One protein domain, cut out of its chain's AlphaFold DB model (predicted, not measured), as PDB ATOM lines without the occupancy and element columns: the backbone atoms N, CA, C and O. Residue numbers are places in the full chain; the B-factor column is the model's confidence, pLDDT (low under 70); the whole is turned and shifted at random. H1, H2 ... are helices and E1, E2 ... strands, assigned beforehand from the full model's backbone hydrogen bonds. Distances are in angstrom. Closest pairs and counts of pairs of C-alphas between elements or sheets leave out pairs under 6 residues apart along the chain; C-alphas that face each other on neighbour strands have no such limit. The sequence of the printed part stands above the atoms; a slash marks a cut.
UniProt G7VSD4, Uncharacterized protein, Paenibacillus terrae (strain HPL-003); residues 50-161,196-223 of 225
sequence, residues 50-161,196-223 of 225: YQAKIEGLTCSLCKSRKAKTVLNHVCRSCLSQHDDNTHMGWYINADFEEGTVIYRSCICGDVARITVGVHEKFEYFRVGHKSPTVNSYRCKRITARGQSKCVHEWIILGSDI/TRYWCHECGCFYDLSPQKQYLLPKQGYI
ATOM      1  N   TYR A  50      35.322  -5.699 -55.192       49.31
ATOM      2  CA  TYR A  50      35.635  -6.787 -54.274       49.31
ATOM      3  C   TYR A  50      36.078  -6.304 -52.899       49.31
ATOM      4  O   TYR A  50      35.833  -6.995 -51.916       49.31
ATOM      5  N   GLN A  51      36.688  -5.118 -52.828       46.00
ATOM      6  CA  GLN A  51      37.172  -4.514 -51.593       46.00
ATOM      7  C   GLN A  51      36.066  -4.421 -50.530       46.00
ATOM      8  O   GLN A  51      36.317  -4.799 -49.393       46.00
ATOM      9  N   ALA A  52      34.845  -4.027 -50.917       49.34
ATOM     10  CA  ALA A  52      33.735  -3.794 -49.993       49.34
ATOM     11  C   ALA A  52      33.151  -5.086 -49.384       49.34
ATOM     12  O   ALA A  52      32.610  -5.053 -48.286       49.34
ATOM     13  N   LYS A  53      33.275  -6.242 -50.060       49.97
ATOM     14  CA  LYS A  53      32.761  -7.542 -49.564       49.97
ATOM     15  C   LYS A  53      33.707  -8.258 -48.592       49.97
ATOM     16  O   LYS A  53      33.298  -9.199 -47.925       49.97
ATOM     17  N   ILE A  54      34.973  -7.846 -48.541       54.66
ATOM     18  CA  ILE A  54      36.005  -8.404 -47.645       54.66
ATOM     19  C   ILE A  54      36.496  -7.384 -46.619       54.66
ATOM     20  O   ILE A  54      37.379  -7.688 -45.813       54.66
ATOM     21  N   GLU A  55      35.973  -6.160 -46.667       57.19
ATOM     22  CA  GLU A  55      36.359  -5.094 -45.759       57.19
ATOM     23  C   GLU A  55      35.953  -5.468 -44.331       57.19
ATOM     24  O   GLU A  55      34.803  -5.789 -44.058       57.19
ATOM     25  N   GLY A  56      36.930  -5.502 -43.424       67.00
ATOM     26  CA  GLY A  56      36.722  -5.912 -42.031       67.00
ATOM     27  C   GLY A  56      36.826  -7.417 -41.763       67.00
ATOM     28  O   GLY A  56      36.929  -7.794 -40.600       67.00
ATOM     29  N   LEU A  57      36.885  -8.276 -42.788       72.06
ATOM     30  CA  LEU A  57      37.030  -9.718 -42.575       72.06
ATOM     31  C   LEU A  57      38.474 -10.106 -42.246       72.06
ATOM     32  O   LEU A  57      39.442  -9.635 -42.860       72.06
ATOM     33  N   THR A  58      38.614 -11.012 -41.286       80.06
ATOM     34  CA  THR A  58      39.894 -11.569 -40.851       80.06
ATOM     35  C   THR A  58      40.188 -12.864 -41.602       80.06
ATOM     36  O   THR A  58      39.288 -13.560 -42.058       80.06
ATOM     37  N   CYS A  59      41.469 -13.177 -41.773       79.94
ATOM     38  CA  CYS A  59      41.918 -14.391 -42.429       79.94
ATOM     39  C   CYS A  59      41.365 -15.638 -41.722       79.94
ATOM     40  O   CYS A  59      41.717 -15.866 -40.569       79.94
ATOM     41  N   SER A  60      40.622 -16.488 -42.430       77.25
ATOM     42  CA  SER A  60      40.056 -17.750 -41.916       77.25
ATOM     43  C   SER A  60      41.110 -18.748 -41.418       77.25
ATOM     44  O   SER A  60      40.803 -19.614 -40.609       77.25
ATOM     45  N   LEU A  61      42.365 -18.611 -41.861       77.88
ATOM     46  CA  LEU A  61      43.476 -19.466 -41.447       77.88
ATOM     47  C   LEU A  61      44.304 -18.881 -40.310       77.88
ATOM     48  O   LEU A  61      44.397 -19.495 -39.259       77.88
ATOM     49  N   CYS A  62      44.931 -17.715 -40.488       81.75
ATOM     50  CA  CYS A  62      45.819 -17.178 -39.450       81.75
ATOM     51  C   CYS A  62      45.104 -16.343 -38.388       81.75
ATOM     52  O   CYS A  62      45.771 -15.910 -37.454       81.75
ATOM     53  N   LYS A  63      43.816 -16.020 -38.588       82.19
ATOM     54  CA  LYS A  63      42.947 -15.226 -37.694       82.19
ATOM     55  C   LYS A  63      43.520 -13.877 -37.220       82.19
ATOM     56  O   LYS A  63      42.953 -13.220 -36.361       82.19
ATOM     57  N   SER A  64      44.611 -13.409 -37.831       83.25
ATOM     58  CA  SER A  64      45.371 -12.224 -37.395       83.25
ATOM     59  C   SER A  64      45.525 -11.152 -38.471       83.25
ATOM     60  O   SER A  64      45.700  -9.976 -38.167       83.25
ATOM     61  N   ARG A  65      45.472 -11.526 -39.755       83.06
ATOM     62  CA  ARG A  65      45.607 -10.589 -40.884       83.06
ATOM     63  C   ARG A  65      44.269 -10.378 -41.572       83.06
ATOM     64  O   ARG A  65      43.453 -11.288 -41.613       83.06
ATOM     65  N   LYS A  66      44.077  -9.214 -42.197       82.06
ATOM     66  CA  LYS A  66      42.895  -8.960 -43.036       82.06
ATOM     67  C   LYS A  66      42.827  -9.969 -44.186       82.06
ATOM     68  O   LYS A  66      43.834 -10.200 -44.869       82.06
ATOM     69  N   ALA A  67      41.645 -10.534 -44.407       74.44
ATOM     70  CA  ALA A  67      41.353 -11.354 -45.568       74.44
ATOM     71  C   ALA A  67      41.582 -10.540 -46.849       74.44
ATOM     72  O   ALA A  67      41.372  -9.325 -46.900       74.44
ATOM     73  N   LYS A  68      42.085 -11.206 -47.890       68.44
ATOM     74  CA  LYS A  68      42.369 -10.577 -49.189       68.44
ATOM     75  C   LYS A  68      41.654 -11.254 -50.354       68.44
ATOM     76  O   LYS A  68      41.707 -10.729 -51.460       68.44
ATOM     77  N   THR A  69      40.995 -12.381 -50.111       61.56
ATOM     78  CA  THR A  69      40.253 -13.149 -51.114       61.56
ATOM     79  C   THR A  69      38.797 -13.278 -50.694       61.56
ATOM     80  O   THR A  69      38.543 -13.644 -49.550       61.56
ATOM     81  N   VAL A  70      37.867 -13.031 -51.616       50.50
ATOM     82  CA  VAL A  70      36.419 -13.128 -51.361       50.50
ATOM     83  C   VAL A  70      35.981 -14.576 -51.153       50.50
ATOM     84  O   VAL A  70      35.209 -14.834 -50.250       50.50
ATOM     85  N   LEU A  71      36.503 -15.512 -51.949       53.22
ATOM     86  CA  LEU A  71      36.078 -16.917 -51.901       53.22
ATOM     87  C   LEU A  71      36.611 -17.659 -50.672       53.22
ATOM     88  O   LEU A  71      35.917 -18.478 -50.093       53.22
ATOM     89  N   ASN A  72      37.843 -17.346 -50.260       58.16
ATOM     90  CA  ASN A  72      38.550 -18.158 -49.262       58.16
ATOM     91  C   ASN A  72      38.684 -17.451 -47.914       58.16
ATOM     92  O   ASN A  72      39.093 -18.047 -46.920       58.16
ATOM     93  N   HIS A  73      38.419 -16.141 -47.894       71.06
ATOM     94  CA  HIS A  73      38.674 -15.273 -46.751       71.06
ATOM     95  C   HIS A  73      40.103 -15.419 -46.195       71.06
ATOM     96  O   HIS A  73      40.316 -15.305 -44.998       71.06
ATOM     97  N   VAL A  74      41.116 -15.655 -47.045       71.88
ATOM     98  CA  VAL A  74      42.512 -15.889 -46.628       71.88
ATOM     99  C   VAL A  74      43.399 -14.674 -46.936       71.88
ATOM    100  O   VAL A  74      43.156 -13.915 -47.880       71.88
ATOM    101  N   CYS A  75      44.440 -14.437 -46.131       76.12
ATOM    102  CA  CYS A  75      45.468 -13.430 -46.413       76.12
ATOM    103  C   CYS A  75      46.502 -13.949 -47.430       76.12
ATOM    104  O   CYS A  75      46.693 -15.150 -47.567       76.12
ATOM    105  N   ARG A  76      47.240 -13.062 -48.112       72.19
ATOM    106  CA  ARG A  76      48.217 -13.478 -49.144       72.19
ATOM    107  C   ARG A  76      49.257 -14.485 -48.647       72.19
ATOM    108  O   ARG A  76      49.570 -15.420 -49.366       72.19
ATOM    109  N   SER A  77      49.758 -14.317 -47.425       73.62
ATOM    110  CA  SER A  77      50.772 -15.221 -46.866       73.62
ATOM    111  C   SER A  77      50.237 -16.610 -46.541       73.62
ATOM    112  O   SER A  77      51.013 -17.547 -46.497       73.62
ATOM    113  N   CYS A  78      48.929 -16.742 -46.331       73.62
ATOM    114  CA  CYS A  78      48.288 -18.034 -46.125       73.62
ATOM    115  C   CYS A  78      47.632 -18.558 -47.412       73.62
ATOM    116  O   CYS A  78      47.000 -19.595 -47.364       73.62
ATOM    117  N   LEU A  79      47.714 -17.839 -48.541       69.38
ATOM    118  CA  LEU A  79      47.060 -18.226 -49.797       69.38
ATOM    119  C   LEU A  79      47.920 -19.176 -50.644       69.38
ATOM    120  O   LEU A  79      47.382 -19.859 -51.514       69.38
ATOM    121  N   SER A  80      49.240 -19.190 -50.434       67.69
ATOM    122  CA  SER A  80      50.155 -20.056 -51.176       67.69
ATOM    123  C   SER A  80      50.907 -21.017 -50.267       67.69
ATOM    124  O   SER A  80      51.288 -20.671 -49.151       67.69
ATOM    125  N   GLN A  81      51.103 -22.243 -50.763       63.69
ATOM    126  CA  GLN A  81      51.889 -23.282 -50.085       63.69
ATOM    127  C   GLN A  81      53.389 -23.088 -50.320       63.69
ATOM    128  O   GLN A  81      54.203 -23.667 -49.609       63.69
ATOM    129  N   HIS A  82      53.746 -22.262 -51.301       66.06
ATOM    130  CA  HIS A  82      55.112 -22.043 -51.745       66.06
ATOM    131  C   HIS A  82      55.454 -20.558 -51.659       66.06
ATOM    132  O   HIS A  82      54.586 -19.688 -51.756       66.06
ATOM    133  N   ASP A  83      56.735 -20.260 -51.495       70.12
ATOM    134  CA  ASP A  83      57.256 -18.890 -51.502       70.12
ATOM    135  C   ASP A  83      57.133 -18.220 -52.885       70.12
ATOM    136  O   ASP A  83      56.962 -17.003 -52.981       70.12
ATOM    137  N   ASP A  84      57.170 -19.014 -53.955       64.69
ATOM    138  CA  ASP A  84      57.083 -18.572 -55.349       64.69
ATOM    139  C   ASP A  84      55.654 -18.294 -55.850       64.69
ATOM    140  O   ASP A  84      55.483 -17.808 -56.968       64.69
ATOM    141  N   ASN A  85      54.626 -18.550 -55.035       62.56
ATOM    142  CA  ASN A  85      53.213 -18.382 -55.391       62.56
ATOM    143  C   ASN A  85      52.753 -19.169 -56.636       62.56
ATOM    144  O   ASN A  85      51.706 -18.859 -57.208       62.56
ATOM    145  N   THR A  86      53.487 -20.204 -57.054       61.62
ATOM    146  CA  THR A  86      53.140 -21.032 -58.230       61.62
ATOM    147  C   THR A  86      51.846 -21.820 -58.047       61.62
ATOM    148  O   THR A  86      51.171 -22.156 -59.020       61.62
ATOM    149  N   HIS A  87      51.464 -22.063 -56.793       60.59
ATOM    150  CA  HIS A  87      50.217 -22.712 -56.419       60.59
ATOM    151  C   HIS A  87      49.422 -21.786 -55.500       60.59
ATOM    152  O   HIS A  87      49.534 -21.820 -54.270       60.59
ATOM    153  N   MET A  88      48.657 -20.901 -56.135       52.47
ATOM    154  CA  MET A  88      47.637 -20.064 -55.511       52.47
ATOM    155  C   MET A  88      46.256 -20.613 -55.866       52.47
ATOM    156  O   MET A  88      46.029 -20.973 -57.017       52.47
ATOM    157  N   GLY A  89      45.325 -20.616 -54.912       48.56
ATOM    158  CA  GLY A  89      43.922 -20.952 -55.192       48.56
ATOM    159  C   GLY A  89      43.364 -22.074 -54.330       48.56
ATOM    160  O   GLY A  89      42.741 -22.997 -54.842       48.56
ATOM    161  N   TRP A  90      43.592 -22.024 -53.019       53.88
ATOM    162  CA  TRP A  90      42.910 -22.949 -52.117       53.88
ATOM    163  C   TRP A  90      41.465 -22.503 -52.010       53.88
ATOM    164  O   TRP A  90      41.248 -21.409 -51.508       53.88
ATOM    165  N   TYR A  91      40.501 -23.314 -52.430       46.59
ATOM    166  CA  TYR A  91      39.108 -23.062 -52.082       46.59
ATOM    167  C   TYR A  91      38.909 -23.438 -50.610       46.59
ATOM    168  O   TYR A  91      38.950 -24.614 -50.245       46.59
ATOM    169  N   ILE A  92      38.776 -22.432 -49.746       51.34
ATOM    170  CA  ILE A  92      38.417 -22.616 -48.335       51.34
ATOM    171  C   ILE A  92      37.045 -21.987 -48.146       51.34
ATOM    172  O   ILE A  92      36.926 -20.817 -47.804       51.34
ATOM    173  N   ASN A  93      36.013 -22.791 -48.386       46.47
ATOM    174  CA  ASN A  93      34.615 -22.376 -48.260       46.47
ATOM    175  C   ASN A  93      34.097 -22.453 -46.811       46.47
ATOM    176  O   ASN A  93      32.889 -22.473 -46.598       46.47
ATOM    177  N   ALA A  94      34.981 -22.545 -45.814       54.84
ATOM    178  CA  ALA A  94      34.592 -22.746 -44.423       54.84
ATOM    179  C   ALA A  94      35.415 -21.866 -43.482       54.84
ATOM    180  O   ALA A  94      36.638 -21.765 -43.614       54.84
ATOM    181  N   ASP A  95      34.729 -21.253 -42.520       64.19
ATOM    182  CA  ASP A  95      35.386 -20.638 -41.378       64.19
ATOM    183  C   ASP A  95      35.715 -21.738 -40.366       64.19
ATOM    184  O   ASP A  95      34.825 -22.417 -39.861       64.19
ATOM    185  N   PHE A  96      37.004 -21.964 -40.127       72.50
ATOM    186  CA  PHE A  96      37.461 -22.993 -39.199       72.50
ATOM    187  C   PHE A  96      37.625 -22.416 -37.796       72.50
ATOM    188  O   PHE A  96      38.024 -21.258 -37.631       72.50
ATOM    189  N   GLU A  97      37.381 -23.242 -36.784       76.50
ATOM    190  CA  GLU A  97      37.693 -22.901 -35.399       76.50
ATOM    191  C   GLU A  97      39.212 -22.817 -35.190       76.50
ATOM    192  O   GLU A  97      39.990 -23.532 -35.833       76.50
ATOM    193  N   GLU A  98      39.652 -21.941 -34.285       80.69
ATOM    194  CA  GLU A  98      41.058 -21.878 -33.882       80.69
ATOM    195  C   GLU A  98      41.532 -23.219 -33.310       80.69
ATOM    196  O   GLU A  98      40.811 -23.906 -32.595       80.69
ATOM    197  N   GLY A  99      42.758 -23.615 -33.656       79.31
ATOM    198  CA  GLY A  99      43.316 -24.921 -33.311       79.31
ATOM    199  C   GLY A  99      42.976 -26.042 -34.297       79.31
ATOM    200  O   GLY A  99      43.661 -27.065 -34.281       79.31
ATOM    201  N   THR A 100      42.008 -25.849 -35.205       82.12
ATOM    202  CA  THR A 100      41.702 -26.834 -36.257       82.12
ATOM    203  C   THR A 100      42.950 -27.122 -37.088       82.12
ATOM    204  O   THR A 100      43.613 -26.199 -37.566       82.12
ATOM    205  N   VAL A 101      43.273 -28.402 -37.285       82.94
ATOM    206  CA  VAL A 101      44.395 -28.823 -38.131       82.94
ATOM    207  C   VAL A 101      43.868 -29.263 -39.487       82.94
ATOM    208  O   VAL A 101      43.107 -30.222 -39.580       82.94
ATOM    209  N   ILE A 102      44.308 -28.589 -40.543       78.69
ATOM    210  CA  ILE A 102      43.957 -28.926 -41.923       78.69
ATOM    211  C   ILE A 102      45.182 -29.462 -42.669       78.69
ATOM    212  O   ILE A 102      46.300 -28.976 -42.491       78.69
ATOM    213  N   TYR A 103      44.954 -30.454 -43.530       80.38
ATOM    214  CA  TYR A 103      45.962 -31.052 -44.407       80.38
ATOM    215  C   TYR A 103      45.589 -30.768 -45.856       80.38
ATOM    216  O   TYR A 103      44.425 -30.911 -46.243       80.38
ATOM    217  N   ARG A 104      46.560 -30.343 -46.663       74.38
ATOM    218  CA  ARG A 104      46.331 -29.990 -48.066       74.38
ATOM    219  C   ARG A 104      47.469 -30.480 -48.942       74.38
ATOM    220  O   ARG A 104      48.585 -29.982 -48.821       74.38
ATOM    221  N   SER A 105      47.165 -31.409 -49.840       72.88
ATOM    222  CA  SER A 105      48.081 -31.834 -50.892       72.88
ATOM    223  C   SER A 105      48.112 -30.822 -52.036       72.88
ATOM    224  O   SER A 105      47.098 -30.233 -52.414       72.88
ATOM    225  N   CYS A 106      49.303 -30.609 -52.579       69.62
ATOM    226  CA  CYS A 106      49.546 -29.838 -53.782       69.62
ATOM    227  C   CYS A 106      49.560 -30.759 -55.006       69.62
ATOM    228  O   CYS A 106      49.862 -31.947 -54.912       69.62
ATOM    229  N   ILE A 107      49.358 -30.190 -56.194       65.56
ATOM    230  CA  ILE A 107      49.537 -30.902 -57.470       65.56
ATOM    231  C   ILE A 107      50.983 -31.387 -57.704       65.56
ATOM    232  O   ILE A 107      51.218 -32.255 -58.547       65.56
ATOM    233  N   CYS A 108      51.965 -30.833 -56.985       68.12
ATOM    234  CA  CYS A 108      53.344 -31.324 -56.991       68.12
ATOM    235  C   CYS A 108      53.574 -32.542 -56.079       68.12
ATOM    236  O   CYS A 108      54.688 -33.052 -56.051       68.12
ATOM    237  N   GLY A 109      52.545 -33.014 -55.365       70.62
ATOM    238  CA  GLY A 109      52.621 -34.155 -54.451       70.62
ATOM    239  C   GLY A 109      53.051 -33.792 -53.028       70.62
ATOM    240  O   GLY A 109      52.962 -34.622 -52.131       70.62
ATOM    241  N   ASP A 110      53.482 -32.557 -52.783       78.62
ATOM    242  CA  ASP A 110      53.805 -32.085 -51.438       78.62
ATOM    243  C   ASP A 110      52.532 -31.850 -50.601       78.62
ATOM    244  O   ASP A 110      51.457 -31.609 -51.153       78.62
ATOM    245  N   VAL A 111      52.635 -31.877 -49.270       80.12
ATOM    246  CA  VAL A 111      51.507 -31.614 -48.359       80.12
ATOM    247  C   VAL A 111      51.850 -30.501 -47.378       80.12
ATOM    248  O   VAL A 111      52.920 -30.489 -46.781       80.12
ATOM    249  N   ALA A 112      50.916 -29.576 -47.168       81.94
ATOM    250  CA  ALA A 112      50.969 -28.614 -46.074       81.94
ATOM    251  C   ALA A 112      50.014 -29.036 -44.949       81.94
ATOM    252  O   ALA A 112      48.838 -29.317 -45.201       81.94
ATOM    253  N   ARG A 113      50.508 -29.040 -43.710       86.38
ATOM    254  CA  ARG A 113      49.722 -29.146 -42.477       86.38
ATOM    255  C   ARG A 113      49.653 -27.769 -41.829       86.38
ATOM    256  O   ARG A 113      50.674 -27.112 -41.644       86.38
ATOM    257  N   ILE A 114      48.442 -27.319 -41.523       81.50
ATOM    258  CA  ILE A 114      48.170 -25.945 -41.097       81.50
ATOM    259  C   ILE A 114      47.317 -26.000 -39.839       81.50
ATOM    260  O   ILE A 114      46.243 -26.598 -39.855       81.50
ATOM    261  N   THR A 115      47.763 -25.352 -38.767       85.75
ATOM    262  CA  THR A 115      46.945 -25.139 -37.568       85.75
ATOM    263  C   THR A 115      46.297 -23.758 -37.621       85.75
ATOM    264  O   THR A 115      46.987 -22.739 -37.657       85.75
ATOM    265  N   VAL A 116      44.966 -23.712 -37.630       80.50
ATOM    266  CA  VAL A 116      44.182 -22.472 -37.700       80.50
ATOM    267  C   VAL A 116      44.393 -21.625 -36.442       80.50
ATOM    268  O   VAL A 116      44.511 -22.152 -35.339       80.50
ATOM    269  N   GLY A 117      44.465 -20.304 -36.601       73.75
ATOM    270  CA  GLY A 117      44.686 -19.331 -35.523       73.75
ATOM    271  C   GLY A 117      46.137 -19.221 -35.053       73.75
ATOM    272  O   GLY A 117      46.501 -18.243 -34.407       73.75
ATOM    273  N   VAL A 118      47.003 -20.166 -35.429       73.12
ATOM    274  CA  VAL A 118      48.414 -20.159 -35.040       73.12
ATOM    275  C   VAL A 118      49.257 -19.766 -36.243       73.12
ATOM    276  O   VAL A 118      49.646 -20.596 -37.065       73.12
ATOM    277  N   HIS A 119      49.511 -18.461 -36.366       55.81
ATOM    278  CA  HIS A 119      50.406 -17.941 -37.399       55.81
ATOM    279  C   HIS A 119      51.780 -18.629 -37.287       55.81
ATOM    280  O   HIS A 119      52.238 -18.896 -36.182       55.81
ATOM    281  N   GLU A 120      52.410 -18.939 -38.425       56.69
ATOM    282  CA  GLU A 120      53.755 -19.551 -38.539       56.69
ATOM    283  C   GLU A 120      53.891 -21.065 -38.278       56.69
ATOM    284  O   GLU A 120      54.974 -21.609 -38.481       56.69
ATOM    285  N   LYS A 121      52.817 -21.800 -37.956       63.09
ATOM    286  CA  LYS A 121      52.853 -23.280 -37.899       63.09
ATOM    287  C   LYS A 121      52.360 -23.939 -39.187       63.09
ATOM    288  O   LYS A 121      51.499 -24.817 -39.164       63.09
ATOM    289  N   PHE A 122      52.892 -23.488 -40.319       76.75
ATOM    290  CA  PHE A 122      52.786 -24.255 -41.555       76.75
ATOM    291  C   PHE A 122      53.893 -25.299 -41.542       76.75
ATOM    292  O   PHE A 122      55.071 -24.959 -41.561       76.75
ATOM    293  N   GLU A 123      53.515 -26.567 -41.487       86.00
ATOM    294  CA  GLU A 123      54.443 -27.675 -41.652       86.00
ATOM    295  C   GLU A 123      54.336 -28.189 -43.081       86.00
ATOM    296  O   GLU A 123      53.271 -28.595 -43.547       86.00
ATOM    297  N   TYR A 124      55.454 -28.157 -43.785       84.94
ATOM    298  CA  TYR A 124      55.561 -28.564 -45.169       84.94
ATOM    299  C   TYR A 124      56.223 -29.934 -45.260       84.94
ATOM    300  O   TYR A 124      57.395 -30.094 -44.916       84.94
ATOM    301  N   PHE A 125      55.483 -30.906 -45.769       87.00
ATOM    302  CA  PHE A 125      55.947 -32.245 -46.100       87.00
ATOM    303  C   PHE A 125      56.270 -32.290 -47.589       87.00
ATOM    304  O   PHE A 125      55.415 -31.984 -48.422       87.00
ATOM    305  N   ARG A 126      57.522 -32.616 -47.914       85.12
ATOM    306  CA  ARG A 126      58.051 -32.513 -49.276       85.12
ATOM    307  C   ARG A 126      58.364 -33.876 -49.851       85.12
ATOM    308  O   ARG A 126      59.022 -34.661 -49.178       85.12
ATOM    309  N   VAL A 127      57.999 -34.122 -51.101       79.31
ATOM    310  CA  VAL A 127      58.360 -35.355 -51.805       79.31
ATOM    311  C   VAL A 127      59.879 -35.577 -51.723       79.31
ATOM    312  O   VAL A 127      60.675 -34.658 -51.943       79.31
ATOM    313  N   GLY A 128      60.267 -36.792 -51.343       81.94
ATOM    314  CA  GLY A 128      61.624 -37.210 -50.997       81.94
ATOM    315  C   GLY A 128      62.032 -36.958 -49.539       81.94
ATOM    316  O   GLY A 128      63.182 -37.213 -49.186       81.94
ATOM    317  N   HIS A 129      61.145 -36.438 -48.683       86.88
ATOM    318  CA  HIS A 129      61.445 -36.114 -47.287       86.88
ATOM    319  C   HIS A 129      60.359 -36.612 -46.323       86.88
ATOM    320  O   HIS A 129      59.196 -36.227 -46.412       86.88
ATOM    321  N   LYS A 130      60.766 -37.402 -45.321       88.19
ATOM    322  CA  LYS A 130      59.868 -37.932 -44.275       88.19
ATOM    323  C   LYS A 130      59.476 -36.905 -43.211       88.19
ATOM    324  O   LYS A 130      58.419 -37.028 -42.601       88.19
ATOM    325  N   SER A 131      60.338 -35.926 -42.954       90.12
ATOM    326  CA  SER A 131      60.147 -34.940 -41.887       90.12
ATOM    327  C   SER A 131      59.642 -33.610 -42.444       90.12
ATOM    328  O   SER A 131      60.099 -33.195 -43.515       90.12
ATOM    329  N   PRO A 132      58.741 -32.918 -41.725       90.00
ATOM    330  CA  PRO A 132      58.272 -31.612 -42.146       90.00
ATOM    331  C   PRO A 132      59.351 -30.540 -41.981       90.00
ATOM    332  O   PRO A 132      60.264 -30.654 -41.162       90.00
ATOM    333  N   THR A 133      59.196 -29.452 -42.725       86.44
ATOM    334  CA  THR A 133      59.920 -28.190 -42.530       86.44
ATOM    335  C   THR A 133      58.927 -27.063 -42.276       86.44
ATOM    336  O   THR A 133      57.827 -27.085 -42.812       86.44
ATOM    337  N   VAL A 134      59.311 -26.061 -41.486       84.06
ATOM    338  CA  VAL A 134      58.516 -24.830 -41.287       84.06
ATOM    339  C   VAL A 134      58.841 -23.744 -42.312       84.06
ATOM    340  O   VAL A 134      58.096 -22.784 -42.487       84.06
ATOM    341  N   ASN A 135      59.958 -23.902 -43.023       81.44
ATOM    342  CA  ASN A 135      60.344 -22.995 -44.091       81.44
ATOM    343  C   ASN A 135      59.562 -23.334 -45.358       81.44
ATOM    344  O   ASN A 135      59.601 -24.480 -45.823       81.44
ATOM    345  N   SER A 136      58.904 -22.327 -45.931       75.25
ATOM    346  CA  SER A 136      58.332 -22.426 -47.270       75.25
ATOM    347  C   SER A 136      59.427 -22.711 -48.302       75.25
ATOM    348  O   SER A 136      60.620 -22.486 -48.077       75.25
ATOM    349  N   TYR A 137      59.030 -23.266 -49.442       72.38
ATOM    350  CA  TYR A 137      59.960 -23.719 -50.470       72.38
ATOM    351  C   TYR A 137      59.364 -23.524 -51.859       72.38
ATOM    352  O   TYR A 137      58.147 -23.616 -52.042       72.38
ATOM    353  N   ARG A 138      60.251 -23.349 -52.841       74.62
ATOM    354  CA  ARG A 138      59.874 -23.263 -54.253       74.62
ATOM    355  C   ARG A 138      59.370 -24.594 -54.765       74.62
ATOM    356  O   ARG A 138      59.960 -25.641 -54.468       74.62
ATOM    357  N   CYS A 139      58.315 -24.550 -55.565       71.69
ATOM    358  CA  CYS A 139      57.720 -25.759 -56.091       71.69
ATOM    359  C   CYS A 139      58.692 -26.503 -57.020       71.69
ATOM    360  O   CYS A 139      59.299 -25.932 -57.926       71.69
ATOM    361  N   LYS A 140      58.813 -27.818 -56.813       63.69
ATOM    362  CA  LYS A 140      59.678 -28.712 -57.597       63.69
ATOM    363  C   LYS A 140      58.955 -29.411 -58.754       63.69
ATOM    364  O   LYS A 140      59.509 -30.372 -59.289       63.69
ATOM    365  N   ARG A 141      57.760 -28.951 -59.166       57.06
ATOM    366  CA  ARG A 141      56.865 -29.616 -60.149       57.06
ATOM    367  C   ARG A 141      57.564 -30.107 -61.427       57.06
ATOM    368  O   ARG A 141      57.107 -31.075 -62.014       57.06
ATOM    369  N   ILE A 142      58.672 -29.479 -61.821       48.34
ATOM    370  CA  ILE A 142      59.452 -29.810 -63.025       48.34
ATOM    371  C   ILE A 142      60.432 -30.987 -62.814       48.34
ATOM    372  O   ILE A 142      60.850 -31.613 -63.777       48.34
ATOM    373  N   THR A 143      60.803 -31.325 -61.576       47.56
ATOM    374  CA  THR A 143      61.957 -32.211 -61.294       47.56
ATOM    375  C   THR A 143      61.625 -33.568 -60.667       47.56
ATOM    376  O   THR A 143      62.476 -34.449 -60.690       47.56
ATOM    377  N   ALA A 144      60.426 -33.766 -60.106       46.88
ATOM    378  CA  ALA A 144      60.137 -34.939 -59.267       46.88
ATOM    379  C   ALA A 144      59.404 -36.103 -59.970       46.88
ATOM    380  O   ALA A 144      59.307 -37.180 -59.392       46.88
ATOM    381  N   ARG A 145      58.923 -35.947 -61.212       52.22
ATOM    382  CA  ARG A 145      58.181 -37.011 -61.928       52.22
ATOM    383  C   ARG A 145      59.077 -38.021 -62.666       52.22
ATOM    384  O   ARG A 145      58.662 -38.669 -63.604       52.22
ATOM    385  N   GLY A 146      60.321 -38.204 -62.225       51.09
ATOM    386  CA  GLY A 146      61.247 -39.174 -62.832       51.09
ATOM    387  C   GLY A 146      60.996 -40.642 -62.453       51.09
ATOM    388  O   GLY A 146      61.753 -41.514 -62.874       51.09
ATOM    389  N   GLN A 147      59.987 -40.935 -61.626       56.47
ATOM    390  CA  GLN A 147      59.662 -42.291 -61.183       56.47
ATOM    391  C   GLN A 147      58.386 -42.775 -61.867       56.47
ATOM    392  O   GLN A 147      57.306 -42.313 -61.542       56.47
ATOM    393  N   SER A 148      58.482 -43.762 -62.755       62.38
ATOM    394  CA  SER A 148      57.299 -44.378 -63.381       62.38
ATOM    395  C   SER A 148      56.546 -45.334 -62.445       62.38
ATOM    396  O   SER A 148      55.399 -45.702 -62.710       62.38
ATOM    397  N   LYS A 149      57.183 -45.757 -61.344       69.94
ATOM    398  CA  LYS A 149      56.638 -46.686 -60.346       69.94
ATOM    399  C   LYS A 149      57.115 -46.314 -58.947       69.94
ATOM    400  O   LYS A 149      58.293 -46.024 -58.761       69.94
ATOM    401  N   CYS A 150      56.221 -46.414 -57.970       73.88
ATOM    402  CA  CYS A 150      56.526 -46.240 -56.554       73.88
ATOM    403  C   CYS A 150      56.058 -47.468 -55.764       73.88
ATOM    404  O   CYS A 150      54.933 -47.939 -55.950       73.88
ATOM    405  N   VAL A 151      56.912 -47.978 -54.873       83.88
ATOM    406  CA  VAL A 151      56.477 -48.819 -53.751       83.88
ATOM    407  C   VAL A 151      56.191 -47.861 -52.606       83.88
ATOM    408  O   VAL A 151      57.106 -47.210 -52.110       83.88
ATOM    409  N   HIS A 152      54.920 -47.719 -52.246       78.38
ATOM    410  CA  HIS A 152      54.505 -46.640 -51.366       78.38
ATOM    411  C   HIS A 152      55.043 -46.836 -49.949       78.38
ATOM    412  O   HIS A 152      54.793 -47.860 -49.312       78.38
ATOM    413  N   GLU A 153      55.711 -45.804 -49.440       88.50
ATOM    414  CA  GLU A 153      56.069 -45.690 -48.034       88.50
ATOM    415  C   GLU A 153      55.194 -44.617 -47.379       88.50
ATOM    416  O   GLU A 153      55.480 -43.418 -47.429       88.50
ATOM    417  N   TRP A 154      54.082 -45.068 -46.802       85.88
ATOM    418  CA  TRP A 154      53.092 -44.207 -46.166       85.88
ATOM    419  C   TRP A 154      53.560 -43.726 -44.797       85.88
ATOM    420  O   TRP A 154      53.886 -44.532 -43.926       85.88
ATOM    421  N   ILE A 155      53.487 -42.418 -44.575       92.56
ATOM    422  CA  ILE A 155      53.533 -41.821 -43.242       92.56
ATOM    423  C   ILE A 155      52.146 -41.303 -42.854       92.56
ATOM    424  O   ILE A 155      51.350 -40.903 -43.709       92.56
ATOM    425  N   ILE A 156      51.855 -41.314 -41.553       91.81
ATOM    426  CA  ILE A 156      50.625 -40.746 -40.997       91.81
ATOM    427  C   ILE A 156      50.885 -39.273 -40.698       91.81
ATOM    428  O   ILE A 156      51.757 -38.947 -39.894       91.81
ATOM    429  N   LEU A 157      50.118 -38.392 -41.332       87.38
ATOM    430  CA  LEU A 157      50.213 -36.949 -41.102       87.38
ATOM    431  C   LEU A 157      49.341 -36.496 -39.931       87.38
ATOM    432  O   LEU A 157      49.679 -35.542 -39.233       87.38
ATOM    433  N   GLY A 158      48.224 -37.184 -39.705       86.50
ATOM    434  CA  GLY A 158      47.323 -36.913 -38.596       86.50
ATOM    435  C   GLY A 158      46.089 -37.794 -38.612       86.50
ATOM    436  O   GLY A 158      45.759 -38.414 -39.625       86.50
ATOM    437  N   SER A 159      45.412 -37.840 -37.469       87.12
ATOM    438  CA  SER A 159      44.237 -38.673 -37.263       87.12
ATOM    439  C   SER A 159      43.287 -38.037 -36.253       87.12
ATOM    440  O   SER A 159      43.739 -37.502 -35.242       87.12
ATOM    441  N   ASP A 160      41.992 -38.107 -36.532       85.56
ATOM    442  CA  ASP A 160      40.887 -37.714 -35.646       85.56
ATOM    443  C   ASP A 160      39.940 -38.906 -35.407       85.56
ATOM    444  O   ASP A 160      38.720 -38.755 -35.383       85.56
ATOM    445  N   ILE A 161      40.514 -40.108 -35.236       87.25
ATOM    446  CA  ILE A 161      39.767 -41.346 -34.967       87.25
ATOM    447  C   ILE A 161      38.743 -41.141 -33.849       87.25
ATOM    448  O   ILE A 161      39.075 -40.756 -32.725       87.25
ATOM    449  N   THR A 196      41.966 -40.759 -41.017       84.44
ATOM    450  CA  THR A 196      43.428 -40.767 -40.946       84.44
ATOM    451  C   THR A 196      44.007 -40.320 -42.283       84.44
ATOM    452  O   THR A 196      43.670 -40.865 -43.335       84.44
ATOM    453  N   ARG A 197      44.904 -39.330 -42.223       86.50
ATOM    454  CA  ARG A 197      45.570 -38.744 -43.387       86.50
ATOM    455  C   ARG A 197      46.906 -39.439 -43.603       86.50
ATOM    456  O   ARG A 197      47.797 -39.361 -42.752       86.50
ATOM    457  N   TYR A 198      47.042 -40.078 -44.755       84.38
ATOM    458  CA  TYR A 198      48.230 -40.795 -45.192       84.38
ATOM    459  C   TYR A 198      48.886 -40.064 -46.351       84.38
ATOM    460  O   TYR A 198      48.219 -39.582 -47.269       84.38
ATOM    461  N   TRP A 199      50.211 -40.023 -46.339       87.38
ATOM    462  CA  TRP A 199      50.985 -39.444 -47.425       87.38
ATOM    463  C   TRP A 199      52.226 -40.278 -47.705       87.38
ATOM    464  O   TRP A 199      52.913 -40.708 -46.782       87.38
ATOM    465  N   CYS A 200      52.489 -40.548 -48.978       82.19
ATOM    466  CA  CYS A 200      53.680 -41.262 -49.402       82.19
ATOM    467  C   CYS A 200      54.788 -40.248 -49.658       82.19
ATOM    468  O   CYS A 200      54.701 -39.471 -50.610       82.19
ATOM    469  N   HIS A 201      55.838 -40.276 -48.841       86.00
ATOM    470  CA  HIS A 201      56.918 -39.298 -48.976       86.00
ATOM    471  C   HIS A 201      57.731 -39.499 -50.262       86.00
ATOM    472  O   HIS A 201      58.231 -38.526 -50.805       86.00
ATOM    473  N   GLU A 202      57.786 -40.715 -50.812       81.81
ATOM    474  CA  GLU A 202      58.514 -41.021 -52.055       81.81
ATOM    475  C   GLU A 202      57.873 -40.395 -53.303       81.81
ATOM    476  O   GLU A 202      58.570 -39.857 -54.158       81.81
ATOM    477  N   CYS A 203      56.541 -40.454 -53.418       75.50
ATOM    478  CA  CYS A 203      55.828 -40.080 -54.649       75.50
ATOM    479  C   CYS A 203      54.801 -38.960 -54.484       75.50
ATOM    480  O   CYS A 203      54.209 -38.517 -55.466       75.50
ATOM    481  N   GLY A 204      54.527 -38.538 -53.253       76.44
ATOM    482  CA  GLY A 204      53.562 -37.489 -52.960       76.44
ATOM    483  C   GLY A 204      52.089 -37.900 -53.023       76.44
ATOM    484  O   GLY A 204      51.213 -37.040 -52.940       76.44
ATOM    485  N   CYS A 205      51.777 -39.192 -53.173       77.00
ATOM    486  CA  CYS A 205      50.385 -39.645 -53.117       77.00
ATOM    487  C   CYS A 205      49.792 -39.345 -51.736       77.00
ATOM    488  O   CYS A 205      50.451 -39.549 -50.719       77.00
ATOM    489  N   PHE A 206      48.544 -38.882 -51.706       79.69
ATOM    490  CA  PHE A 206      47.838 -38.486 -50.492       79.69
ATOM    491  C   PHE A 206      46.477 -39.175 -50.439       79.69
ATOM    492  O   PHE A 206      45.744 -39.166 -51.428       79.69
ATOM    493  N   TYR A 207      46.142 -39.735 -49.282       79.81
ATOM    494  CA  TYR A 207      44.850 -40.349 -49.007       79.81
ATOM    495  C   TYR A 207      44.312 -39.843 -47.673       79.81
ATOM    496  O   TYR A 207      45.038 -39.803 -46.683       79.81
ATOM    497  N   ASP A 208      43.026 -39.508 -47.640       81.88
ATOM    498  CA  ASP A 208      42.273 -39.310 -46.404       81.88
ATOM    499  C   ASP A 208      41.258 -40.451 -46.316       81.88
ATOM    500  O   ASP A 208      40.409 -40.589 -47.195       81.88
ATOM    501  N   LEU A 209      41.419 -41.342 -45.338       77.12
ATOM    502  CA  LEU A 209      40.631 -42.572 -45.244       77.12
ATOM    503  C   LEU A 209      40.012 -42.703 -43.862       77.12
ATOM    504  O   LEU A 209      40.673 -42.470 -42.849       77.12
ATOM    505  N   SER A 210      38.770 -43.191 -43.827       81.56
ATOM    506  CA  SER A 210      38.180 -43.695 -42.592       81.56
ATOM    507  C   SER A 210      39.116 -44.760 -42.002       81.56
ATOM    508  O   SER A 210      39.669 -45.567 -42.762       81.56
ATOM    509  N   PRO A 211      39.292 -44.813 -40.672       80.12
ATOM    510  CA  PRO A 211      40.130 -45.816 -40.014       80.12
ATOM    511  C   PRO A 211      39.796 -47.252 -40.438       80.12
ATOM    512  O   PRO A 211      40.687 -48.086 -40.576       80.12
ATOM    513  N   GLN A 212      38.523 -47.517 -40.747       76.19
ATOM    514  CA  GLN A 212      38.050 -48.824 -41.206       76.19
ATOM    515  C   GLN A 212      38.569 -49.212 -42.595       76.19
ATOM    516  O   GLN A 212      38.539 -50.381 -42.952       76.19
ATOM    517  N   LYS A 213      39.059 -48.257 -43.388       78.75
ATOM    518  CA  LYS A 213      39.491 -48.442 -44.781       78.75
ATOM    519  C   LYS A 213      41.008 -48.392 -44.959       78.75
ATOM    520  O   LYS A 213      41.481 -48.394 -46.092       78.75
ATOM    521  N   GLN A 214      41.797 -48.402 -43.880       74.69
ATOM    522  CA  GLN A 214      43.266 -48.354 -43.964       74.69
ATOM    523  C   GLN A 214      43.859 -49.476 -44.836       74.69
ATOM    524  O   GLN A 214      44.853 -49.265 -45.529       74.69
ATOM    525  N   TYR A 215      43.234 -50.655 -44.856       78.44
ATOM    526  CA  TYR A 215      43.674 -51.787 -45.676       78.44
ATOM    527  C   TYR A 215      43.564 -51.539 -47.194       78.44
ATOM    528  O   TYR A 215      44.134 -52.305 -47.968       78.44
ATOM    529  N   LEU A 216      42.850 -50.488 -47.622       78.31
ATOM    530  CA  LEU A 216      42.723 -50.079 -49.025       78.31
ATOM    531  C   LEU A 216      43.901 -49.231 -49.517       78.31
ATOM    532  O   LEU A 216      43.952 -48.907 -50.704       78.31
ATOM    533  N   LEU A 217      44.843 -48.862 -48.641       74.88
ATOM    534  CA  LEU A 217      46.034 -48.130 -49.060       74.88
ATOM    535  C   LEU A 217      46.822 -48.948 -50.092       74.88
ATOM    536  O   LEU A 217      47.204 -50.093 -49.815       74.88
ATOM    537  N   PRO A 218      47.108 -48.382 -51.277       74.81
ATOM    538  CA  PRO A 218      47.858 -49.106 -52.282       74.81
ATOM    539  C   PRO A 218      49.291 -49.313 -51.793       74.81
ATOM    540  O   PRO A 218      49.936 -48.409 -51.260       74.81
ATOM    541  N   LYS A 219      49.813 -50.525 -51.995       76.88
ATOM    542  CA  LYS A 219      51.221 -50.841 -51.704       76.88
ATOM    543  C   LYS A 219      52.156 -50.360 -52.811       76.88
ATOM    544  O   LYS A 219      53.330 -50.115 -52.562       76.88
ATOM    545  N   GLN A 220      51.645 -50.255 -54.035       76.00
ATOM    546  CA  GLN A 220      52.392 -49.833 -55.215       76.00
ATOM    547  C   GLN A 220      51.495 -48.995 -56.128       76.00
ATOM    548  O   GLN A 220      50.289 -49.239 -56.188       76.00
ATOM    549  N   GLY A 221      52.091 -48.054 -56.856       65.44
ATOM    550  CA  GLY A 221      51.390 -47.173 -57.784       65.44
ATOM    551  C   GLY A 221      52.255 -46.798 -58.984       65.44
ATOM    552  O   GLY A 221      53.484 -46.773 -58.900       65.44
ATOM    553  N   TYR A 222      51.596 -46.517 -60.108       55.41
ATOM    554  CA  TYR A 222      52.222 -45.961 -61.306       55.41
ATOM    555  C   TYR A 222      52.018 -44.448 -61.287       55.41
ATOM    556  O   TYR A 222      50.884 -43.985 -61.160       55.41
ATOM    557  N   ILE A 223      53.106 -43.686 -61.385       55.38
ATOM    558  CA  ILE A 223      53.037 -42.229 -61.507       55.38
ATOM    559  C   ILE A 223      53.070 -41.954 -63.007       55.38
ATOM    560  O   ILE A 223      54.089 -42.177 -63.657       55.38
TER     561      ILE A 223
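What this domain is: This is residues 50 to 161 and 196 to 223 of the 225 residues of an uncharacterized protein of Paenibacillus terrae (strain HPL-003) (UniProt G7VSD4). Amid little regular structure, antiparallel sheets E1-E2-E3 and E5-E6-E7 form a sandwich; H1 and H2 lie among loops at one end, E4 pairs with E8 at the other. Of 140 printed residues 50 are in named elements, ordered H1, H2, E1 to E7, H3, E8. The class is mixed, the whole compact, radius of gyration of the C-alphas 16.2 A, spanning 50 by 36 by 23 A.

How they stand to each other: E1, residues 101 to 105, E2, 111 to 115, and E3, 122 to 125, form a meander of antiparallel hairpins, N 102 to O 114 2.9 A. E5, 154 to 159, E6, 196 to 200, and E7, 206 to 209, face them; N 155 to O 199 is 2.9 A. H3, 211 to 216, is on this sheet, height 7.6 A.

Where its parts are: By C-alpha, H1, 50 to 54, begins at (35.635, -6.787, -54.274). H2 is 76 to 79, E4 149 to 151; E8, 220 to 222, ends at (52.222, -45.961, -61.306).

The domain as a whole: Residues 162 to 195 are cut out, C-alphas 161 and 196 being 7.0 A apart; 47 printed residues have pLDDT under 70.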